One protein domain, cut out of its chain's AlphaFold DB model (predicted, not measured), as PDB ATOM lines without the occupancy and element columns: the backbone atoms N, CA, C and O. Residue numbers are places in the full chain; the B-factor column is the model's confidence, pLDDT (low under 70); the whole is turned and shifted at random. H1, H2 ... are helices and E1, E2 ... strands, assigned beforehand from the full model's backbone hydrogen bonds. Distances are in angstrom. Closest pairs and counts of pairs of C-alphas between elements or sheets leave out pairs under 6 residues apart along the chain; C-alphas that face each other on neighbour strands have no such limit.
ATOM      1  N   LEU A  30       6.194 -27.160  23.914       47.91
ATOM      2  CA  LEU A  30       7.582 -27.592  23.761       47.91
ATOM      3  C   LEU A  30       8.195 -26.867  22.561       47.91
ATOM      4  O   LEU A  30       7.491 -26.178  21.824       47.91
ATOM      5  N   VAL A  31       9.503 -26.983  22.393       47.00
ATOM      6  CA  VAL A  31      10.201 -26.427  21.236       47.00
ATOM      7  C   VAL A  31      10.625 -27.579  20.350       47.00
ATOM      8  O   VAL A  31      11.126 -28.573  20.864       47.00
ATOM      9  N   ASP A  32      10.364 -27.470  19.053       44.03
ATOM     10  CA  ASP A  32      10.720 -28.512  18.107       44.03
ATOM     11  C   ASP A  32      12.155 -28.367  17.578       44.03
ATOM     12  O   ASP A  32      12.974 -27.574  18.044       44.03
ATOM     13  N   ARG A  33      12.455 -29.198  16.584       40.97
ATOM     14  CA  ARG A  33      13.773 -29.378  15.978       40.97
ATOM     15  C   ARG A  33      14.294 -28.145  15.251       40.97
ATOM     16  O   ARG A  33      15.502 -28.086  15.042       40.97
ATOM     17  N   ASP A  34      13.396 -27.251  14.857       44.56
ATOM     18  CA  ASP A  34      13.688 -26.033  14.111       44.56
ATOM     19  C   ASP A  34      13.678 -24.804  15.046       44.56
ATOM     20  O   ASP A  34      13.864 -23.673  14.604       44.56
ATOM     21  N   GLY A  35      13.513 -25.027  16.360       43.53
ATOM     22  CA  GLY A  35      13.452 -23.971  17.368       43.53
ATOM     23  C   GLY A  35      12.049 -23.392  17.560       43.53
ATOM     24  O   GLY A  35      11.879 -22.450  18.341       43.53
ATOM     25  N   ASP A  36      11.029 -23.971  16.920       46.31
ATOM     26  CA  ASP A  36       9.674 -23.440  16.946       46.31
ATOM     27  C   ASP A  36       8.883 -23.928  18.162       46.31
ATOM     28  O   ASP A  36       8.833 -25.112  18.499       46.31
ATOM     29  N   ALA A  37       8.207 -22.993  18.827       50.03
ATOM     30  CA  ALA A  37       7.329 -23.294  19.948       50.03
ATOM     31  C   ALA A  37       6.027 -23.947  19.457       50.03
ATOM     32  O   ALA A  37       5.184 -23.293  18.839       50.03
ATOM     33  N   ARG A  38       5.827 -25.218  19.798       48.88
ATOM     34  CA  ARG A  38       4.682 -26.033  19.378       48.88
ATOM     35  C   ARG A  38       3.927 -26.597  20.566       48.88
ATOM     36  O   ARG A  38       4.475 -26.747  21.659       48.88
ATOM     37  N   SER A  39       2.637 -26.869  20.386       65.75
ATOM     38  CA  SER A  39       1.850 -27.459  21.471       65.75
ATOM     39  C   SER A  39       2.406 -28.849  21.783       65.75
ATOM     40  O   SER A  39       2.894 -29.542  20.894       65.75
ATOM     41  N   LYS A  40       2.385 -29.259  23.055       58.34
ATOM     42  CA  LYS A  40       2.948 -30.565  23.447       58.34
ATOM     43  C   LYS A  40       2.268 -31.738  22.733       58.34
ATOM     44  O   LYS A  40       2.862 -32.798  22.597       58.34
ATOM     45  N   GLU A  41       1.025 -31.538  22.298       72.88
ATOM     46  CA  GLU A  41       0.234 -32.505  21.542       72.88
ATOM     47  C   GLU A  41       0.821 -32.793  20.147       72.88
ATOM     48  O   GLU A  41       0.476 -33.816  19.558       72.88
ATOM     49  N   ASP A  42       1.730 -31.945  19.647       54.22
ATOM     50  CA  ASP A  42       2.473 -32.167  18.399       54.22
ATOM     51  C   ASP A  42       3.654 -33.151  18.552       54.22
ATOM     52  O   ASP A  42       4.248 -33.549  17.549       54.22
ATOM     53  N   PHE A  43       3.999 -33.553  19.781       53.91
ATOM     54  CA  PHE A  43       5.155 -34.401  20.093       53.91
ATOM     55  C   PHE A  43       4.734 -35.804  20.517       53.91
ATOM     56  O   PHE A  43       3.613 -36.043  20.980       53.91
ATOM     57  N   LEU A  44       5.656 -36.764  20.409       55.25
ATOM     58  CA  LEU A  44       5.408 -38.099  20.928       55.25
ATOM     59  C   LEU A  44       5.297 -38.047  22.462       55.25
ATOM     60  O   LEU A  44       6.102 -37.384  23.118       55.25
ATOM     61  N   PRO A  45       4.381 -38.818  23.081       58.50
ATOM     62  CA  PRO A  45       4.228 -38.837  24.540       58.50
ATOM     63  C   PRO A  45       5.528 -39.122  25.312       58.50
ATOM     64  O   PRO A  45       5.724 -38.624  26.422       58.50
ATOM     65  N   ILE A  46       6.434 -39.903  24.716       56.28
ATOM     66  CA  ILE A  46       7.745 -40.229  25.288       56.28
ATOM     67  C   ILE A  46       8.729 -39.047  25.257       56.28
ATOM     68  O   ILE A  46       9.525 -38.899  26.184       56.28
ATOM     69  N   GLU A  47       8.646 -38.177  24.245       52.75
ATOM     70  CA  GLU A  47       9.445 -36.946  24.143       52.75
ATOM     71  C   GLU A  47       8.994 -35.969  25.237       52.75
ATOM     72  O   GLU A  47       9.794 -35.559  26.078       52.75
ATOM     73  N   VAL A  48       7.679 -35.737  25.344       56.06
ATOM     74  CA  VAL A  48       7.072 -34.908  26.404       56.06
ATOM     75  C   VAL A  48       7.475 -35.400  27.800       56.06
ATOM     76  O   VAL A  48       7.841 -34.612  28.672       56.06
ATOM     77  N   SER A  49       7.448 -36.716  28.015       61.50
ATOM     78  CA  SER A  49       7.797 -37.334  29.299       61.50
ATOM     79  C   SER A  49       9.278 -37.206  29.644       61.50
ATOM     80  O   SER A  49       9.626 -36.953  30.797       61.50
ATOM     81  N   SER A  50      10.160 -37.330  28.651       58.94
ATOM     82  CA  SER A  50      11.606 -37.171  28.845       58.94
ATOM     83  C   SER A  50      11.952 -35.757  29.307       58.94
ATOM     84  O   SER A  50      12.748 -35.572  30.233       58.94
ATOM     85  N   VAL A  51      11.284 -34.764  28.724       59.22
ATOM     86  CA  VAL A  51      11.421 -33.358  29.099       59.22
ATOM     87  C   VAL A  51      10.858 -33.079  30.494       59.22
ATOM     88  O   VAL A  51      11.506 -32.430  31.320       59.22
ATOM     89  N   GLN A  52       9.664 -33.595  30.784       66.69
ATOM     90  CA  GLN A  52       9.017 -33.482  32.091       66.69
ATOM     91  C   GLN A  52       9.934 -34.000  33.214       66.69
ATOM     92  O   GLN A  52      10.143 -33.311  34.216       66.69
ATOM     93  N   GLY A  53      10.518 -35.189  33.036       65.44
ATOM     94  CA  GLY A  53      11.373 -35.815  34.049       65.44
ATOM     95  C   GLY A  53      12.648 -35.020  34.306       65.44
ATOM     96  O   GLY A  53      13.074 -34.825  35.446       65.44
ATOM     97  N   LEU A  54      13.226 -34.463  33.247       65.75
ATOM     98  CA  LEU A  54      14.393 -33.607  33.360       65.75
ATOM     99  C   LEU A  54      14.110 -32.299  34.110       65.75
ATOM    100  O   LEU A  54      14.904 -31.885  34.957       65.75
ATOM    101  N   LEU A  55      12.959 -31.671  33.867       67.12
ATOM    102  CA  LEU A  55      12.533 -30.491  34.624       67.12
ATOM    103  C   LEU A  55      12.330 -30.800  36.108       67.12
ATOM    104  O   LEU A  55      12.681 -29.982  36.965       67.12
ATOM    105  N   TRP A  56      11.792 -31.976  36.436       74.62
ATOM    106  CA  TRP A  56      11.684 -32.425  37.824       74.62
ATOM    107  C   TRP A  56      13.063 -32.557  38.474       74.62
ATOM    108  O   TRP A  56      13.271 -32.034  39.576       74.62
ATOM    109  N   ALA A  57      14.013 -33.178  37.776       72.56
ATOM    110  CA  ALA A  57      15.387 -33.335  38.240       72.56
ATOM    111  C   ALA A  57      16.089 -31.983  38.437       72.56
ATOM    112  O   ALA A  57      16.684 -31.749  39.487       72.56
ATOM    113  N   LEU A  58      15.934 -31.035  37.511       70.56
ATOM    114  CA  LEU A  58      16.466 -29.679  37.656       70.56
ATOM    115  C   LEU A  58      15.867 -28.885  38.809       70.56
ATOM    116  O   LEU A  58      16.575 -28.194  39.544       70.56
ATOM    117  N   LYS A  59      14.545 -28.953  38.975       74.50
ATOM    118  CA  LYS A  59      13.872 -28.298  40.097       74.50
ATOM    119  C   LYS A  59      14.412 -28.840  41.419       74.50
ATOM    120  O   LYS A  59      14.570 -28.078  42.377       74.50
ATOM    121  N   HIS A  60      14.706 -30.140  41.471       82.00
ATOM    122  CA  HIS A  60      15.363 -30.761  42.612       82.00
ATOM    123  C   HIS A  60      16.823 -30.302  42.754       82.00
ATOM    124  O   HIS A  60      17.211 -29.882  43.844       82.00
ATOM    125  N   SER A  61      17.594 -30.269  41.664       81.06
ATOM    126  CA  SER A  61      18.968 -29.745  41.614       81.06
ATOM    127  C   SER A  61      19.064 -28.324  42.174       81.06
ATOM    128  O   SER A  61      19.926 -28.040  42.998       81.06
ATOM    129  N   GLY A  62      18.118 -27.436  41.849       75.81
ATOM    130  CA  GLY A  62      18.068 -26.081  42.407       75.81
ATOM    131  C   GLY A  62      17.906 -26.028  43.933       75.81
ATOM    132  O   GLY A  62      18.377 -25.086  44.572       75.81
ATOM    133  N   LYS A  63      17.258 -27.031  44.542       81.88
ATOM    134  CA  LYS A  63      17.174 -27.168  46.005       81.88
ATOM    135  C   LYS A  63      18.442 -27.805  46.570       81.88
ATOM    136  O   LYS A  63      19.011 -27.259  47.512       81.88
ATOM    137  N   ARG A  64      18.890 -28.916  45.976       89.62
ATOM    138  CA  ARG A  64      20.086 -29.666  46.391       89.62
ATOM    139  C   ARG A  64      21.360 -28.824  46.301       89.62
ATOM    140  O   ARG A  64      22.204 -28.894  47.191       89.62
ATOM    141  N   GLY A  65      21.435 -27.962  45.293       84.69
ATOM    142  CA  GLY A  65      22.513 -27.012  45.038       84.69
ATOM    143  C   GLY A  65      22.672 -25.911  46.091       84.69
ATOM    144  O   GLY A  65      23.625 -25.154  46.018       84.69
ATOM    145  N   LYS A  66      21.767 -25.796  47.074       83.00
ATOM    146  CA  LYS A  66      21.942 -24.880  48.218       83.00
ATOM    147  C   LYS A  66      22.855 -25.448  49.305       83.00
ATOM    148  O   LYS A  66      23.348 -24.693  50.136       83.00
ATOM    149  N   SER A  67      23.034 -26.768  49.329       90.50
ATOM    150  CA  SER A  67      23.944 -27.443  50.251       90.50
ATOM    151  C   SER A  67      25.346 -27.486  49.655       90.50
ATOM    152  O   SER A  67      25.496 -27.838  48.489       90.50
ATOM    153  N   GLN A  68      26.374 -27.195  50.450       86.06
ATOM    154  CA  GLN A  68      27.773 -27.299  50.013       86.06
ATOM    155  C   GLN A  68      28.348 -28.720  50.126       86.06
ATOM    156  O   GLN A  68      29.442 -28.968  49.621       86.06
ATOM    157  N   LEU A  69      27.614 -29.650  50.753       91.31
ATOM    158  CA  LEU A  69      28.038 -31.046  50.904       91.31
ATOM    159  C   LEU A  69      28.195 -31.723  49.538       91.31
ATOM    160  O   LEU A  69      27.303 -31.534  48.705       91.31
ATOM    161  N   PRO A  70      29.243 -32.533  49.310       92.06
ATOM    162  CA  PRO A  70      29.450 -33.229  48.039       92.06
ATOM    163  C   PRO A  70      28.214 -34.044  47.635       92.06
ATOM    164  O   PRO A  70      27.391 -34.422  48.476       92.06
ATOM    165  N   LEU A  71      28.034 -34.255  46.330       94.31
ATOM    166  CA  LEU A  71      26.980 -35.141  45.832       94.31
ATOM    167  C   LEU A  71      27.286 -36.585  46.218       94.31
ATOM    168  O   LEU A  71      28.443 -36.992  46.174       94.31
ATOM    169  N   SER A  72      26.249 -37.349  46.554       93.44
ATOM    170  CA  SER A  72      26.355 -38.770  46.879       93.44
ATOM    171  C   SER A  72      25.776 -39.655  45.770       93.44
ATOM    172  O   SER A  72      25.093 -39.186  44.853       93.44
ATOM    173  N   ARG A  73      26.014 -40.968  45.853       92.88
ATOM    174  CA  ARG A  73      25.424 -41.946  44.920       92.88
ATOM    175  C   ARG A  73      23.900 -41.895  44.941       92.88
ATOM    176  O   ARG A  73      23.254 -42.002  43.901       92.88
ATOM    177  N   GLU A  74      23.330 -41.669  46.116       89.88
ATOM    178  CA  GLU A  74      21.895 -41.518  46.328       89.88
ATOM    179  C   GLU A  74      21.344 -40.287  45.598       89.88
ATOM    180  O   GLU A  74      20.237 -40.365  45.068       89.88
ATOM    181  N   ASP A  75      22.114 -39.193  45.483       93.81
ATOM    182  CA  ASP A  75      21.730 -38.045  44.650       93.81
ATOM    183  C   ASP A  75      21.614 -38.460  43.170       93.81
ATOM    184  O   ASP A  75      20.634 -38.114  42.508       93.81
ATOM    185  N   ALA A  76      22.560 -39.252  42.646       93.62
ATOM    186  CA  ALA A  76      22.479 -39.754  41.270       93.62
ATOM    187  C   ALA A  76      21.289 -40.697  41.059       93.62
ATOM    188  O   ALA A  76      20.596 -40.589  40.044       93.62
ATOM    189  N   PHE A  77      21.009 -41.585  42.013       93.75
ATOM    190  CA  PHE A  77      19.845 -42.471  41.946       93.75
ATOM    191  C   PHE A  77      18.531 -41.688  42.016       93.75
ATOM    192  O   PHE A  77      17.609 -41.961  41.249       93.75
ATOM    193  N   LEU A  78      18.453 -40.665  42.865       90.56
ATOM    194  CA  LEU A  78      17.293 -39.785  42.944       90.56
ATOM    195  C   LEU A  78      17.096 -38.988  41.649       90.56
ATOM    196  O   LEU A  78      15.980 -38.924  41.132       90.56
ATOM    197  N   PHE A  79      18.154 -38.404  41.086       86.00
ATOM    198  CA  PHE A  79      18.044 -37.699  39.811       86.00
ATOM    199  C   PHE A  79      17.638 -38.639  38.680       86.00
ATOM    200  O   PHE A  79      16.756 -38.282  37.903       86.00
ATOM    201  N   HIS A  80      18.184 -39.855  38.622       90.88
ATOM    202  CA  HIS A  80      17.756 -40.862  37.652       90.88
ATOM    203  C   HIS A  80      16.281 -41.233  37.818       90.88
ATOM    204  O   HIS A  80      15.538 -41.274  36.838       90.88
ATOM    205  N   HIS A  81      15.829 -41.425  39.059       87.31
ATOM    206  CA  HIS A  81      14.422 -41.656  39.356       87.31
ATOM    207  C   HIS A  81      13.544 -40.517  38.817       87.31
ATOM    208  O   HIS A  81      12.571 -40.780  38.114       87.31
ATOM    209  N   LEU A  82      13.902 -39.255  39.076       80.31
ATOM    210  CA  LEU A  82      13.142 -38.095  38.595       80.31
ATOM    211  C   LEU A  82      13.139 -37.987  37.063       80.31
ATOM    212  O   LEU A  82      12.090 -37.705  36.486       80.31
ATOM    213  N   VAL A  83      14.279 -38.246  36.417       75.25
ATOM    214  CA  VAL A  83      14.430 -38.188  34.955       75.25
ATOM    215  C   VAL A  83      13.595 -39.263  34.256       75.25
ATOM    216  O   VAL A  83      12.940 -38.966  33.260       75.25
ATOM    217  N   MET A  84      13.607 -40.498  34.762       79.56
ATOM    218  CA  MET A  84      13.037 -41.643  34.043       79.56
ATOM    219  C   MET A  84      11.596 -41.973  34.423       79.56
ATOM    220  O   MET A  84      10.901 -42.626  33.647       79.56
ATOM    221  N   SER A  85      11.112 -41.496  35.571       82.25
ATOM    222  CA  SER A  85       9.770 -41.836  36.056       82.25
ATOM    223  C   SER A  85       8.623 -41.503  35.088       82.25
ATOM    224  O   SER A  85       7.739 -42.346  34.936       82.25
ATOM    225  N   PRO A  86       8.588 -40.345  34.397       71.12
ATOM    226  CA  PRO A  86       7.518 -40.085  33.429       71.12
ATOM    227  C   PRO A  86       7.505 -41.072  32.259       71.12
ATOM    228  O   PRO A  86       6.445 -41.531  31.840       71.12
ATOM    229  N   ALA A  87       8.687 -41.420  31.741       66.94
ATOM    230  CA  ALA A  87       8.832 -42.370  30.641       66.94
ATOM    231  C   ALA A  87       8.438 -43.796  31.066       66.94
ATOM    232  O   ALA A  87       7.772 -44.508  30.311       66.94
ATOM    233  N   ASP A  88       8.794 -44.194  32.289       77.12
ATOM    234  CA  ASP A  88       8.410 -45.471  32.900       77.12
ATOM    235  C   ASP A  88       6.885 -45.603  33.046       77.12
ATOM    236  O   ASP A  88       6.295 -46.583  32.590       77.12
ATOM    237  N   GLN A  89       6.220 -44.557  33.549       75.31
ATOM    238  CA  GLN A  89       4.760 -44.518  33.712       75.31
ATOM    239  C   GLN A  89       3.979 -44.645  32.393       75.31
ATOM    240  O   GLN A  89       2.827 -45.080  32.412       75.31
ATOM    241  N   LEU A  90       4.575 -44.256  31.259       65.50
ATOM    242  CA  LEU A  90       3.958 -44.387  29.935       65.50
ATOM    243  C   LEU A  90       4.277 -45.709  29.240       65.50
ATOM    244  O   LEU A  90       3.408 -46.280  28.583       65.50
ATOM    245  N   SER A  91       5.533 -46.144  29.312       66.69
ATOM    246  CA  SER A  91       6.020 -47.282  28.531       66.69
ATOM    247  C   SER A  91       5.740 -48.621  29.206       66.69
ATOM    248  O   SER A  91       5.545 -49.617  28.509       66.69
ATOM    249  N   GLY A  92       5.729 -48.660  30.545       62.00
ATOM    250  CA  GLY A  92       5.750 -49.910  31.301       62.00
ATOM    251  C   GLY A  92       6.973 -50.782  30.989       62.00
ATOM    252  O   GLY A  92       6.931 -51.989  31.233       62.00
ATOM    253  N   ASP A  93       8.032 -50.203  30.406       67.00
ATOM    254  CA  ASP A  93       9.264 -50.920  30.099       67.00
ATOM    255  C   ASP A  93       9.988 -51.251  31.403       67.00
ATOM    256  O   ASP A  93      10.603 -50.398  32.045       67.00
ATOM    257  N   ILE A  94       9.940 -52.536  31.760       59.69
ATOM    258  CA  ILE A  94      10.521 -53.093  32.984       59.69
ATOM    259  C   ILE A  94      12.024 -52.843  33.118       59.69
ATOM    260  O   ILE A  94      12.594 -53.117  34.168       59.69
ATOM    261  N   HIS A  95      12.681 -52.374  32.061       64.75
ATOM    262  CA  HIS A  95      14.109 -52.163  32.049       64.75
ATOM    263  C   HIS A  95      14.552 -50.711  32.209       64.75
ATOM    264  O   HIS A  95      15.757 -50.477  32.302       64.75
ATOM    265  N   LEU A  96      13.628 -49.746  32.250       65.00
ATOM    266  CA  LEU A  96      13.985 -48.356  32.560       65.00
ATOM    267  C   LEU A  96      14.426 -48.195  34.017       65.00
ATOM    268  O   LEU A  96      15.236 -47.318  34.307       65.00
ATOM    269  N   LEU A  97      13.915 -49.054  34.909       81.56
ATOM    270  CA  LEU A  97      14.293 -49.183  36.320       81.56
ATOM    271  C   LEU A  97      14.661 -47.834  36.984       81.56
ATOM    272  O   LEU A  97      15.810 -47.640  37.403       81.56
ATOM    273  N   PRO A  98      13.720 -46.869  37.080       85.50
ATOM    274  CA  PRO A  98      14.024 -45.533  37.582       85.50
ATOM    275  C   PRO A  98      14.690 -45.567  38.963       85.50
ATOM    276  O   PRO A  98      14.167 -46.139  39.919       85.50
ATOM    277  N   GLY A  99      15.849 -44.919  39.066       88.75
ATOM    278  CA  GLY A  99      16.659 -44.855  40.286       88.75
ATOM    279  C   GLY A  99      17.442 -46.117  40.651       88.75
ATOM    280  O   GLY A  99      18.008 -46.161  41.742       88.75
ATOM    281  N   GLN A 100      17.506 -47.122  39.775       90.38
ATOM    282  CA  GLN A 100      18.272 -48.349  40.013       90.38
ATOM    283  C   GLN A 100      19.387 -48.508  38.988       90.38
ATOM    284  O   GLN A 100      19.245 -48.116  37.831       90.38
ATOM    285  N   VAL A 101      20.495 -49.103  39.426       90.50
ATOM    286  CA  VAL A 101      21.602 -49.482  38.544       90.50
ATOM    287  C   VAL A 101      21.149 -50.588  37.590       90.50
ATOM    288  O   VAL A 101      20.384 -51.471  37.973       90.50
ATOM    289  N   ARG A 102      21.626 -50.545  36.342       87.81
ATOM    290  CA  ARG A 102      21.305 -51.568  35.338       87.81
ATOM    291  C   ARG A 102      21.785 -52.953  35.769       87.81
ATOM    292  O   ARG A 102      22.886 -53.113  36.288       87.81
ATOM    293  N   ASP A 103      20.997 -53.964  35.438       87.50
ATOM    294  CA  ASP A 103      21.270 -55.382  35.694       87.50
ATOM    295  C   ASP A 103      21.813 -56.126  34.459       87.50
ATOM    296  O   ASP A 103      22.035 -57.336  34.484       87.50
ATOM    297  N   ARG A 104      22.035 -55.398  33.358       84.38
ATOM    298  CA  ARG A 104      22.397 -55.958  32.053       84.38
ATOM    299  C   ARG A 104      23.414 -55.118  31.295       84.38
ATOM    300  O   ARG A 104      23.623 -53.931  31.571       84.38
ATOM    301  N   MET A 105      24.057 -55.754  30.321       85.06
ATOM    302  CA  MET A 105      24.916 -55.063  29.364       85.06
ATOM    303  C   MET A 105      24.095 -54.096  28.511       85.06
ATOM    304  O   MET A 105      22.946 -54.377  28.168       85.06
ATOM    305  N   VAL A 106      24.714 -52.978  28.148       71.38
ATOM    306  CA  VAL A 106      24.167 -51.975  27.228       71.38
ATOM    307  C   VAL A 106      25.244 -51.587  26.216       71.38
ATOM    308  O   VAL A 106      26.424 -51.836  26.450       71.38
ATOM    309  N   GLU A 107      24.849 -50.994  25.095       66.75
ATOM    310  CA  GLU A 107      25.763 -50.408  24.108       66.75
ATOM    311  C   GLU A 107      25.454 -48.916  23.987       66.75
ATOM    312  O   GLU A 107      24.288 -48.520  23.952       66.75
ATOM    313  N   VAL A 108      26.494 -48.086  23.924       56.56
ATOM    314  CA  VAL A 108      26.373 -46.625  23.996       56.56
ATOM    315  C   VAL A 108      26.986 -45.975  22.758       56.56
ATOM    316  O   VAL A 108      28.077 -46.339  22.317       56.56
ATOM    317  N   GLY A 109      26.303 -44.963  22.216       45.81
ATOM    318  CA  GLY A 109      26.769 -44.200  21.054       45.81
ATOM    319  C   GLY A 109      26.699 -44.977  19.734       45.81
ATOM    320  O   GLY A 109      26.390 -46.167  19.700       45.81
ATOM    321  N   SER A 110      26.959 -44.304  18.608       36.25
ATOM    322  CA  SER A 110      26.932 -44.974  17.293       36.25
ATOM    323  C   SER A 110      28.193 -45.788  16.990       36.25
ATOM    324  O   SER A 110      28.138 -46.689  16.160       36.25
ATOM    325  N   GLU A 111      29.291 -45.535  17.702       44.25
ATOM    326  CA  GLU A 111      30.520 -46.352  17.690       44.25
ATOM    327  C   GLU A 111      30.438 -47.595  18.587       44.25
ATOM    328  O   GLU A 111      31.410 -48.339  18.676       44.25
ATOM    329  N   LYS A 112      29.281 -47.855  19.214       55.88
ATOM    330  CA  LYS A 112      29.034 -49.038  20.054       55.88
ATOM    331  C   LYS A 112      30.070 -49.213  21.164       55.88
ATOM    332  O   LYS A 112      30.632 -50.292  21.353       55.88
ATOM    333  N   PHE A 113      30.317 -48.147  21.920       56.88
ATOM    334  CA  PHE A 113      31.088 -48.266  23.148       56.88
ATOM    335  C   PHE A 113      30.366 -49.222  24.104       56.88
ATOM    336  O   PHE A 113      29.166 -49.077  24.353       56.88
ATOM    337  N   ILE A 114      31.106 -50.193  24.637       69.69
ATOM    338  CA  ILE A 114      30.598 -51.155  25.614       69.69
ATOM    339  C   ILE A 114      31.095 -50.710  27.002       69.69
ATOM    340  O   ILE A 114      32.305 -50.758  27.244       69.69
ATOM    341  N   PRO A 115      30.204 -50.257  27.904       74.00
ATOM    342  CA  PRO A 115      30.562 -49.879  29.267       74.00
ATOM    343  C   PRO A 115      30.887 -51.117  30.130       74.00
ATOM    344  O   PRO A 115      30.721 -52.251  29.669       74.00
ATOM    345  N   PRO A 116      31.338 -50.931  31.388       80.62
ATOM    346  CA  PRO A 116      31.638 -52.021  32.318       80.62
ATOM    347  C   PRO A 116      30.488 -53.016  32.494       80.62
ATOM    348  O   PRO A 116      29.326 -52.725  32.186       80.62
ATOM    349  N   ARG A 117      30.777 -54.199  33.035       85.06
ATOM    350  CA  ARG A 117      29.718 -55.177  33.296       85.06
ATOM    351  C   ARG A 117      28.806 -54.701  34.432       85.06
ATOM    352  O   ARG A 117      29.267 -53.936  35.276       85.06
ATOM    353  N   PRO A 118      27.523 -55.108  34.465       86.06
ATOM    354  CA  PRO A 118      26.586 -54.728  35.525       86.06
ATOM    355  C   PRO A 118      27.138 -54.948  36.933       86.06
ATOM    356  O   PRO A 118      27.013 -54.073  37.787       86.06
ATOM    357  N   GLU A 119      27.808 -56.082  37.153       86.38
ATOM    358  CA  GLU A 119      28.429 -56.438  38.428       86.38
ATOM    359  C   GLU A 119      29.545 -55.472  38.869       86.38
ATOM    360  O   GLU A 119      29.783 -55.324  40.067       86.38
ATOM    361  N   ASP A 120      30.175 -54.763  37.927       85.56
ATOM    362  CA  ASP A 120      31.258 -53.812  38.193       85.56
ATOM    363  C   ASP A 120      30.742 -52.384  38.447       85.56
ATOM    364  O   ASP A 120      31.462 -51.547  38.991       85.56
ATOM    365  N   VAL A 121      29.490 -52.075  38.083       87.19
ATOM    366  CA  VAL A 121      28.957 -50.703  38.142       87.19
ATOM    367  C   VAL A 121      28.911 -50.163  39.569       87.19
ATOM    368  O   VAL A 121      29.353 -49.042  39.812       87.19
ATOM    369  N   GLN A 122      28.371 -50.931  40.518       88.62
ATOM    370  CA  GLN A 122      28.223 -50.472  41.904       88.62
ATOM    371  C   GLN A 122      29.579 -50.185  42.579       88.62
ATOM    372  O   GLN A 122      29.724 -49.104  43.163       88.62
ATOM    373  N   PRO A 123      30.593 -51.073  42.474       85.50
ATOM    374  CA  PRO A 123      31.951 -50.766  42.918       85.50
ATOM    375  C   PRO A 123      32.538 -49.507  42.268       85.50
ATOM    376  O   PRO A 123      33.068 -48.652  42.975       85.50
ATOM    377  N   LEU A 124      32.401 -49.356  40.947       84.38
ATOM    378  CA  LEU A 124      32.942 -48.207  40.213       84.38
ATOM    379  C   LEU A 124      32.260 -46.890  40.593       84.38
ATOM    380  O   LEU A 124      32.931 -45.870  40.740       84.38
ATOM    381  N   LEU A 125      30.941 -46.901  40.806       90.19
ATOM    382  CA  LEU A 125      30.228 -45.746  41.350       90.19
ATOM    383  C   LEU A 125      30.726 -45.405  42.754       90.19
ATOM    384  O   LEU A 125      30.910 -44.232  43.056       90.19
ATOM    385  N   GLY A 126      30.947 -46.408  43.609       87.38
ATOM    386  CA  GLY A 126      31.524 -46.194  44.939       87.38
ATOM    387  C   GLY A 126      32.845 -45.434  44.862       87.38
ATOM    388  O   GLY A 126      32.969 -44.365  45.453       87.38
ATOM    389  N   GLN A 127      33.772 -45.937  44.046       87.50
ATOM    390  CA  GLN A 127      35.085 -45.322  43.841       87.50
ATOM    391  C   GLN A 127      34.988 -43.907  43.264       87.50
ATOM    392  O   GLN A 127      35.677 -43.004  43.738       87.50
ATOM    393  N   LEU A 128      34.120 -43.690  42.269       89.00
ATOM    394  CA  LEU A 128      33.932 -42.377  41.652       89.00
ATOM    395  C   LEU A 128      33.469 -41.335  42.675       89.00
ATOM    396  O   LEU A 128      34.036 -40.245  42.741       89.00
ATOM    397  N   PHE A 129      32.443 -41.661  43.462       94.38
ATOM    398  CA  PHE A 129      31.860 -40.725  44.421       94.38
ATOM    399  C   PHE A 129      32.787 -40.438  45.604       94.38
ATOM    400  O   PHE A 129      32.893 -39.286  46.013       94.38
ATOM    401  N   GLU A 130      33.509 -41.442  46.095       88.94
ATOM    402  CA  GLU A 130      34.504 -41.266  47.157       88.94
ATOM    403  C   GLU A 130      35.693 -40.407  46.683       88.94
ATOM    404  O   GLU A 130      36.100 -39.456  47.352       88.94
ATOM    405  N   SER A 131      36.198 -40.662  45.468       84.38
ATOM    406  CA  SER A 131      37.207 -39.802  44.833       84.38
ATOM    407  C   SER A 131      36.716 -38.369  44.639       84.38
ATOM    408  O   SER A 131      37.473 -37.414  44.843       84.38
ATOM    409  N   PHE A 132      35.459 -38.206  44.225       88.69
ATOM    410  CA  PHE A 132      34.858 -36.896  44.019       88.69
ATOM    411  C   PHE A 132      34.721 -36.121  45.327       88.69
ATOM    412  O   PHE A 132      35.105 -34.958  45.359       88.69
ATOM    413  N   GLU A 133      34.250 -36.750  46.403       91.81
ATOM    414  CA  GLU A 133      34.176 -36.143  47.736       91.81
ATOM    415  C   GLU A 133      35.546 -35.616  48.181       91.81
ATOM    416  O   GLU A 133      35.682 -34.432  48.499       91.81
ATOM    417  N   GLY A 134      36.591 -36.440  48.070       85.88
ATOM    418  CA  GLY A 134      37.946 -36.020  48.415       85.88
ATOM    419  C   GLY A 134      38.458 -34.847  47.572       85.88
ATOM    420  O   GLY A 134      39.204 -34.014  48.087       85.88
ATOM    421  N   ARG A 135      38.106 -34.767  46.280       86.38
ATOM    422  CA  ARG A 135      38.433 -33.616  45.411       86.38
ATOM    423  C   ARG A 135      37.627 -32.380  45.800       86.38
ATOM    424  O   ARG A 135      38.193 -31.298  45.929       86.38
ATOM    425  N   TRP A 136      36.336 -32.564  46.061       83.81
ATOM    426  CA  TRP A 136      35.381 -31.518  46.403       83.81
ATOM    427  C   TRP A 136      35.807 -30.728  47.642       83.81
ATOM    428  O   TRP A 136      35.761 -29.498  47.647       83.81
ATOM    429  N   GLU A 137      36.279 -31.408  48.685       83.75
ATOM    430  CA  GLU A 137      36.743 -30.757  49.917       83.75
ATOM    431  C   GLU A 137      38.007 -29.906  49.726       83.75
ATOM    432  O   GLU A 137      38.231 -28.957  50.477       83.75
ATOM    433  N   ARG A 138      38.816 -30.210  48.705       79.81
ATOM    434  CA  ARG A 138      40.121 -29.583  48.438       79.81
ATOM    435  C   ARG A 138      40.084 -28.548  47.315       79.81
ATOM    436  O   ARG A 138      41.127 -28.212  46.764       79.81
ATOM    437  N   GLN A 139      38.901 -28.058  46.957       70.69
ATOM    438  CA  GLN A 139      38.756 -27.040  45.918       70.69
ATOM    439  C   GLN A 139      39.272 -25.680  46.395       70.69
ATOM    440  O   GLN A 139      38.687 -25.069  47.291       70.69
ATOM    441  N   GLU A 140      40.341 -25.197  45.767       66.31
ATOM    442  CA  GLU A 140      41.006 -23.937  46.102       66.31
ATOM    443  C   GLU A 140      40.460 -22.755  45.293       66.31
ATOM    444  O   GLU A 140      40.396 -21.629  45.794       66.31
ATOM    445  N   ASP A 141      40.032 -22.997  44.048       65.00
ATOM    446  CA  ASP A 141      39.510 -21.958  43.165       65.00
ATOM    447  C   ASP A 141      38.404 -22.438  42.207       65.00
ATOM    448  O   ASP A 141      38.072 -23.620  42.099       65.00
ATOM    449  N   ILE A 142      37.813 -21.475  41.494       58.78
ATOM    450  CA  ILE A 142      36.722 -21.698  40.538       58.78
ATOM    451  C   ILE A 142      37.103 -22.620  39.367       58.78
ATOM    452  O   ILE A 142      36.245 -23.334  38.852       58.78
ATOM    453  N   ARG A 143      38.367 -22.623  38.932       58.81
ATOM    454  CA  ARG A 143      38.837 -23.464  37.820       58.81
ATOM    455  C   ARG A 143      38.810 -24.927  38.237       58.81
ATOM    456  O   ARG A 143      38.359 -25.767  37.463       58.81
ATOM    457  N   GLN A 144      39.208 -25.208  39.475       65.19
ATOM    458  CA  GLN A 144      39.152 -26.552  40.037       65.19
ATOM    459  C   GLN A 144      37.712 -27.070  40.155       65.19
ATOM    460  O   GLN A 144      37.468 -28.237  39.874       65.19
ATOM    461  N   VAL A 145      36.737 -26.201  40.457       69.88
ATOM    462  CA  VAL A 145      35.309 -26.579  40.454       69.88
ATOM    463  C   VAL A 145      34.859 -27.066  39.072       69.88
ATOM    464  O   VAL A 145      34.228 -28.118  38.966       69.88
ATOM    465  N   TYR A 146      35.177 -26.316  38.011       66.50
ATOM    466  CA  TYR A 146      34.830 -26.713  36.642       66.50
ATOM    467  C   TYR A 146      35.550 -27.991  36.219       66.50
ATOM    468  O   TYR A 146      34.940 -28.861  35.596       66.50
ATOM    469  N   TRP A 147      36.825 -28.118  36.584       66.88
ATOM    470  CA  TRP A 147      37.612 -29.312  36.311       66.88
ATOM    471  C   TRP A 147      37.022 -30.554  36.982       66.88
ATOM    472  O   TRP A 147      36.793 -31.558  36.313       66.88
ATOM    473  N   ASP A 148      36.716 -30.485  38.278       74.62
ATOM    474  CA  ASP A 148      36.165 -31.618  39.024       74.62
ATOM    475  C   ASP A 148      34.776 -32.017  38.513       74.62
ATOM    476  O   ASP A 148      34.468 -33.206  38.440       74.62
ATOM    477  N   ALA A 149      33.949 -31.048  38.104       74.69
ATOM    478  CA  ALA A 149      32.654 -31.326  37.488       74.69
ATOM    479  C   ALA A 149      32.803 -32.023  36.120       74.69
ATOM    480  O   ALA A 149      32.091 -32.990  35.838       74.69
ATOM    481  N   ALA A 150      33.753 -31.578  35.291       67.81
ATOM    482  CA  ALA A 150      34.067 -32.200  34.003       67.81
ATOM    483  C   ALA A 150      34.611 -33.626  34.173       67.81
ATOM    484  O   ALA A 150      34.162 -34.556  33.499       67.81
ATOM    485  N   TRP A 151      35.550 -33.794  35.108       77.31
ATOM    486  CA  TRP A 151      36.138 -35.074  35.485       77.31
ATOM    487  C   TRP A 151      35.049 -36.044  35.938       77.31
ATOM    488  O   TRP A 151      34.918 -37.135  35.382       77.31
ATOM    489  N   PHE A 152      34.199 -35.622  36.874       82.44
ATOM    490  CA  PHE A 152      33.111 -36.453  37.375       82.44
ATOM    491  C   PHE A 152      32.155 -36.874  36.252       82.44
ATOM    492  O   PHE A 152      31.832 -38.056  36.132       82.44
ATOM    493  N   HIS A 153      31.740 -35.931  35.401       76.06
ATOM    494  CA  HIS A 153      30.848 -36.205  34.274       76.06
ATOM    495  C   HIS A 153      31.435 -37.241  33.313       76.06
ATOM    496  O   HIS A 153      30.745 -38.180  32.916       76.06
ATOM    497  N   PHE A 154      32.716 -37.100  32.966       70.62
ATOM    498  CA  PHE A 154      33.405 -38.037  32.087       70.62
ATOM    499  C   PHE A 154      33.359 -39.467  32.637       70.62
ATOM    500  O   PHE A 154      32.931 -40.385  31.934       70.62
ATOM    501  N   PHE A 155      33.757 -39.665  33.897       75.44
ATOM    502  CA  PHE A 155      33.772 -41.000  34.496       75.44
ATOM    503  C   PHE A 155      32.362 -41.554  34.702       75.44
ATOM    504  O   PHE A 155      32.133 -42.732  34.432       75.44
ATOM    505  N   PHE A 156      31.400 -40.719  35.094       82.12
ATOM    506  CA  PHE A 156      30.004 -41.123  35.233       82.12
ATOM    507  C   PHE A 156      29.426 -41.668  33.914       82.12
ATOM    508  O   PHE A 156      28.869 -42.768  33.889       82.12
ATOM    509  N   GLU A 157      29.636 -40.960  32.798       75.06
ATOM    510  CA  GLU A 157      29.186 -41.397  31.468       75.06
ATOM    511  C   GLU A 157      29.875 -42.689  30.999       75.06
ATOM    512  O   GLU A 157      29.252 -43.505  30.313       75.06
ATOM    513  N   LYS A 158      31.145 -42.901  31.377       72.19
ATOM    514  CA  LYS A 158      31.909 -44.119  31.052       72.19
ATOM    515  C   LYS A 158      31.494 -45.331  31.881       72.19
ATOM    516  O   LYS A 158      31.427 -46.430  31.328       72.19
ATOM    517  N   ILE A 159      31.187 -45.147  33.167       80.06
ATOM    518  CA  ILE A 159      30.581 -46.189  34.015       80.06
ATOM    519  C   ILE A 159      29.214 -46.582  33.442       80.06
ATOM    520  O   ILE A 159      28.871 -47.766  33.391       80.06
ATOM    521  N   HIS A 160      28.462 -45.581  32.974       79.69
ATOM    522  CA  HIS A 160      27.142 -45.737  32.374       79.69
ATOM    523  C   HIS A 160      26.201 -46.551  33.279       79.69
ATOM    524  O   HIS A 160      25.821 -47.678  32.941       79.69
ATOM    525  N   PRO A 161      25.904 -46.052  34.492       86.75
ATOM    526  CA  PRO A 161      25.323 -46.869  35.551       86.75
ATOM    527  C   PRO A 161      23.875 -47.310  35.322       86.75
ATOM    528  O   PRO A 161      23.427 -48.277  35.938       86.75
ATOM    529  N   PHE A 162      23.137 -46.631  34.452       85.25
ATOM    530  CA  PHE A 162      21.720 -46.882  34.207       85.25
ATOM    531  C   PHE A 162      21.471 -47.465  32.817       85.25
ATOM    532  O   PHE A 162      22.330 -47.392  31.936       85.25
ATOM    533  N   ALA A 163      20.290 -48.052  32.613       78.94
ATOM    534  CA  ALA A 163      19.909 -48.622  31.320       78.94
ATOM    535  C   ALA A 163      19.650 -47.543  30.253       78.94
ATOM    536  O   ALA A 163      19.917 -47.775  29.077       78.94
ATOM    537  N   ASP A 164      19.157 -46.376  30.675       72.31
ATOM    538  CA  ASP A 164      18.954 -45.174  29.867       72.31
ATOM    539  C   ASP A 164      19.059 -43.930  30.776       72.31
ATOM    540  O   ASP A 164      19.147 -44.044  31.995       72.31
ATOM    541  N   GLY A 165      19.095 -42.728  30.204       67.75
ATOM    542  CA  GLY A 165      19.051 -41.474  30.959       67.75
ATOM    543  C   GLY A 165      20.384 -41.028  31.563       67.75
ATOM    544  O   GLY A 165      20.420 -39.962  32.175       67.75
ATOM    545  N   ASN A 166      21.480 -41.769  31.352       79.25
ATOM    546  CA  ASN A 166      22.813 -41.443  31.882       79.25
ATOM    547  C   ASN A 166      23.228 -40.002  31.551       79.25
ATOM    548  O   ASN A 166      23.399 -39.212  32.474       79.25
ATOM    549  N   GLY A 167      23.200 -39.612  30.270       64.94
ATOM    550  CA  GLY A 167      23.551 -38.250  29.850       64.94
ATOM    551  C   GLY A 167      22.694 -37.155  30.493       64.94
ATOM    552  O   GLY A 167      23.201 -36.090  30.847       64.94
ATOM    553  N   ARG A 168      21.390 -37.401  30.688       71.31
ATOM    554  CA  ARG A 168      20.489 -36.457  31.376       71.31
ATOM    555  C   ARG A 168      20.882 -36.306  32.840       71.31
ATOM    556  O   ARG A 168      20.998 -35.184  33.325       71.31
ATOM    557  N   VAL A 169      21.127 -37.418  33.525       79.62
ATOM    558  CA  VAL A 169      21.528 -37.421  34.935       79.62
ATOM    559  C   VAL A 169      22.916 -36.808  35.118       79.62
ATOM    560  O   VAL A 169      23.076 -35.962  35.993       79.62
ATOM    561  N   GLY A 170      23.885 -37.147  34.265       75.25
ATOM    562  CA  GLY A 170      25.233 -36.579  34.278       75.25
ATOM    563  C   GLY A 170      25.204 -35.055  34.188       75.25
ATOM    564  O   GLY A 170      25.828 -34.373  35.003       75.25
ATOM    565  N   ARG A 171      24.397 -34.502  33.276       72.62
ATOM    566  CA  ARG A 171      24.207 -33.048  33.168       72.62
ATOM    567  C   ARG A 171      23.581 -32.449  34.420       72.62
ATOM    568  O   ARG A 171      24.091 -31.446  34.903       72.62
ATOM    569  N   VAL A 172      22.531 -33.055  34.979       75.25
ATOM    570  CA  VAL A 172      21.903 -32.581  36.231       75.25
ATOM    571  C   VAL A 172      22.891 -32.612  37.402       75.25
ATOM    572  O   VAL A 172      22.883 -31.700  38.232       75.25
ATOM    573  N   LEU A 173      23.761 -33.622  37.476       86.00
ATOM    574  CA  LEU A 173      24.809 -33.718  38.493       86.00
ATOM    575  C   LEU A 173      25.798 -32.552  38.363       86.00
ATOM    576  O   LEU A 173      25.983 -31.825  39.337       86.00
ATOM    577  N   VAL A 174      26.331 -32.292  37.162       79.19
ATOM    578  CA  VAL A 174      27.201 -31.127  36.889       79.19
ATOM    579  C   VAL A 174      26.509 -29.816  37.251       79.19
ATOM    580  O   VAL A 174      27.070 -28.976  37.953       79.19
ATOM    581  N   ASP A 175      25.258 -29.655  36.826       74.88
ATOM    582  CA  ASP A 175      24.440 -28.480  37.116       74.88
ATOM    583  C   ASP A 175      24.318 -28.236  38.624       74.88
ATOM    584  O   ASP A 175      24.438 -27.109  39.112       74.88
ATOM    585  N   THR A 176      24.117 -29.320  39.371       84.12
ATOM    586  CA  THR A 176      24.038 -29.281  40.826       84.12
ATOM    587  C   THR A 176      25.383 -28.882  41.416       84.12
ATOM    588  O   THR A 176      25.407 -27.927  42.186       84.12
ATOM    589  N   MET A 177      26.491 -29.509  41.008       85.12
ATOM    590  CA  MET A 177      27.844 -29.175  41.476       85.12
ATOM    591  C   MET A 177      28.145 -27.681  41.309       85.12
ATOM    592  O   MET A 177      28.530 -27.005  42.263       85.12
ATOM    593  N   LEU A 178      27.873 -27.116  40.131       77.69
ATOM    594  CA  LEU A 178      28.077 -25.687  39.891       77.69
ATOM    595  C   LEU A 178      27.243 -24.824  40.852       77.69
ATOM    596  O   LEU A 178      27.778 -23.913  41.488       77.69
ATOM    597  N   ARG A 179      25.960 -25.158  41.051       80.75
ATOM    598  CA  ARG A 179      25.081 -24.442  41.997       80.75
ATOM    599  C   ARG A 179      25.608 -24.483  43.433       80.75
ATOM    600  O   ARG A 179      25.552 -23.457  44.109       80.75
ATOM    601  N   GLN A 180      26.159 -25.612  43.882       84.69
ATOM    602  CA  GLN A 180      26.719 -25.771  45.236       84.69
ATOM    603  C   GLN A 180      27.884 -24.823  45.522       84.69
ATOM    604  O   GLN A 180      28.120 -24.455  46.674       84.69
ATOM    605  N   ARG A 181      28.583 -24.387  44.471       79.50
ATOM    606  CA  ARG A 181      29.669 -23.400  44.539       79.50
ATOM    607  C   ARG A 181      29.223 -21.987  44.171       79.50
ATOM    608  O   ARG A 181      30.058 -21.113  43.968       79.50
ATOM    609  N   GLY A 182      27.912 -21.746  44.103       73.69
ATOM    610  CA  GLY A 182      27.345 -20.456  43.710       73.69
ATOM    611  C   GLY A 182      27.627 -20.089  42.253       73.69
ATOM    612  O   GLY A 182      27.440 -18.936  41.867       73.69
ATOM    613  N   LEU A 183      28.082 -21.052  41.449       67.62
ATOM    614  CA  LEU A 183      28.360 -20.856  40.039       67.62
ATOM    615  C   LEU A 183      27.084 -20.998  39.232       67.62
ATOM    616  O   LEU A 183      26.118 -21.668  39.618       67.62
ATOM    617  N   ARG A 184      27.095 -20.348  38.073       59.03
ATOM    618  CA  ARG A 184      25.982 -20.424  37.151       59.03
ATOM    619  C   ARG A 184      25.929 -21.842  36.552       59.03
ATOM    620  O   ARG A 184      26.887 -22.252  35.904       59.03
ATOM    621  N   PRO A 185      24.822 -22.574  36.723       58.94
ATOM    622  CA  PRO A 185      24.647 -23.919  36.178       58.94
ATOM    623  C   PRO A 185      24.510 -23.879  34.662       58.94
ATOM    624  O   PRO A 185      23.833 -22.969  34.182       58.94
ATOM    625  N   ILE A 186      25.063 -24.864  33.942       55.06
ATOM    626  CA  ILE A 186      25.045 -24.975  32.468       55.06
ATOM    627  C   ILE A 186      23.619 -24.831  31.918       55.06
ATOM    628  O   ILE A 186      23.413 -24.125  30.930       55.06
ATOM    629  N   SER A 187      22.614 -25.370  32.620       49.81
ATOM    630  CA  SER A 187      21.191 -25.215  32.285       49.81
ATOM    631  C   SER A 187      20.756 -23.768  32.058       49.81
ATOM    632  O   SER A 187      19.829 -23.499  31.300       49.81
ATOM    633  N   ASN A 188      21.388 -22.829  32.762       43.03
ATOM    634  CA  ASN A 188      21.065 -21.412  32.704       43.03
ATOM    635  C   ASN A 188      21.849 -20.677  31.609       43.03
ATOM    636  O   ASN A 188      21.483 -19.543  31.309       43.03
ATOM    637  N   TRP A 189      22.923 -21.252  31.057       39.91
ATOM    638  CA  TRP A 189      23.717 -20.634  29.983       39.91
ATOM    639  C   TRP A 189      22.976 -20.741  28.654       39.91
ATOM    640  O   TRP A 189      22.921 -19.777  27.898       39.91
TER     641      TRP A 189
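What this domain is: This is residues 30 to 189 of the 345 residues of the protein "Fido domain-containing protein" of Candidatus Woesebacteria bacterium (UniProt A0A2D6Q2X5). H5 sits in the middle of a helical domain, with the hairpin of H1 and H2 on one side and the hairpin of H3 and H4 on the other, where H4 packs on it. The small strand E1 lies at one end. The 160 printed residues, mostly helix by class, hold E1, H1, H2, H3, H4, H5 in chain order. The whole is compact, with a radius of gyration of the C-alphas of 16.2 A and spans of 48 by 37 by 28 A.

How they stand to each other: H1, residues 45 to 64, touches H2, residues 73 to 91, closest at C-alphas 53 and 83, 4.0 A; this hairpin has a shallow tilt of 24 degrees. H5, residues 166 to 180, makes an up and down bundle with them, each helix running against the one before. H1 touches H5 at C-alphas 61 and 176, 5.2 A. H2 touches H5 with residues 76 to 83 alone, closest at C-alphas 80 and 169, 5.8 A. H4, residues 142 to 159, touches H5 as a hairpin, closest at C-alphas 149 and 174, 5.5 A. H3, residues 118 to 137, touches H4 as a hairpin at 5 degrees, closest at C-alphas 121 and 159, 6.3 A. H1 and H4 are apart. O i to N i+4 pairs are within hydrogen-bond range throughout H4 and H5, and for 15 of 16 in H1, 13 of 15 in H2 and 14 of 16 in H3.

Where its parts are: E1, residues 37 to 39, pairs with no named strand. H1 begins at C-alpha 45 (4.228, -38.837, 24.540) and spans 28.5 A; H3 spans 29.7 A, H4 26.1 A, H2 26.0 A. H5 ends at C-alpha 180 (26.719, -25.771, 45.236). H2 has a kink of 44 degrees near residue 85.

The domain as a whole: C-alphas 41 and 140 are farthest apart, 48.4 A. The printed part has no cut; the link from H2 to H3 is long. Low confidence covers residues 30 to 40 and 42 to 55, among others.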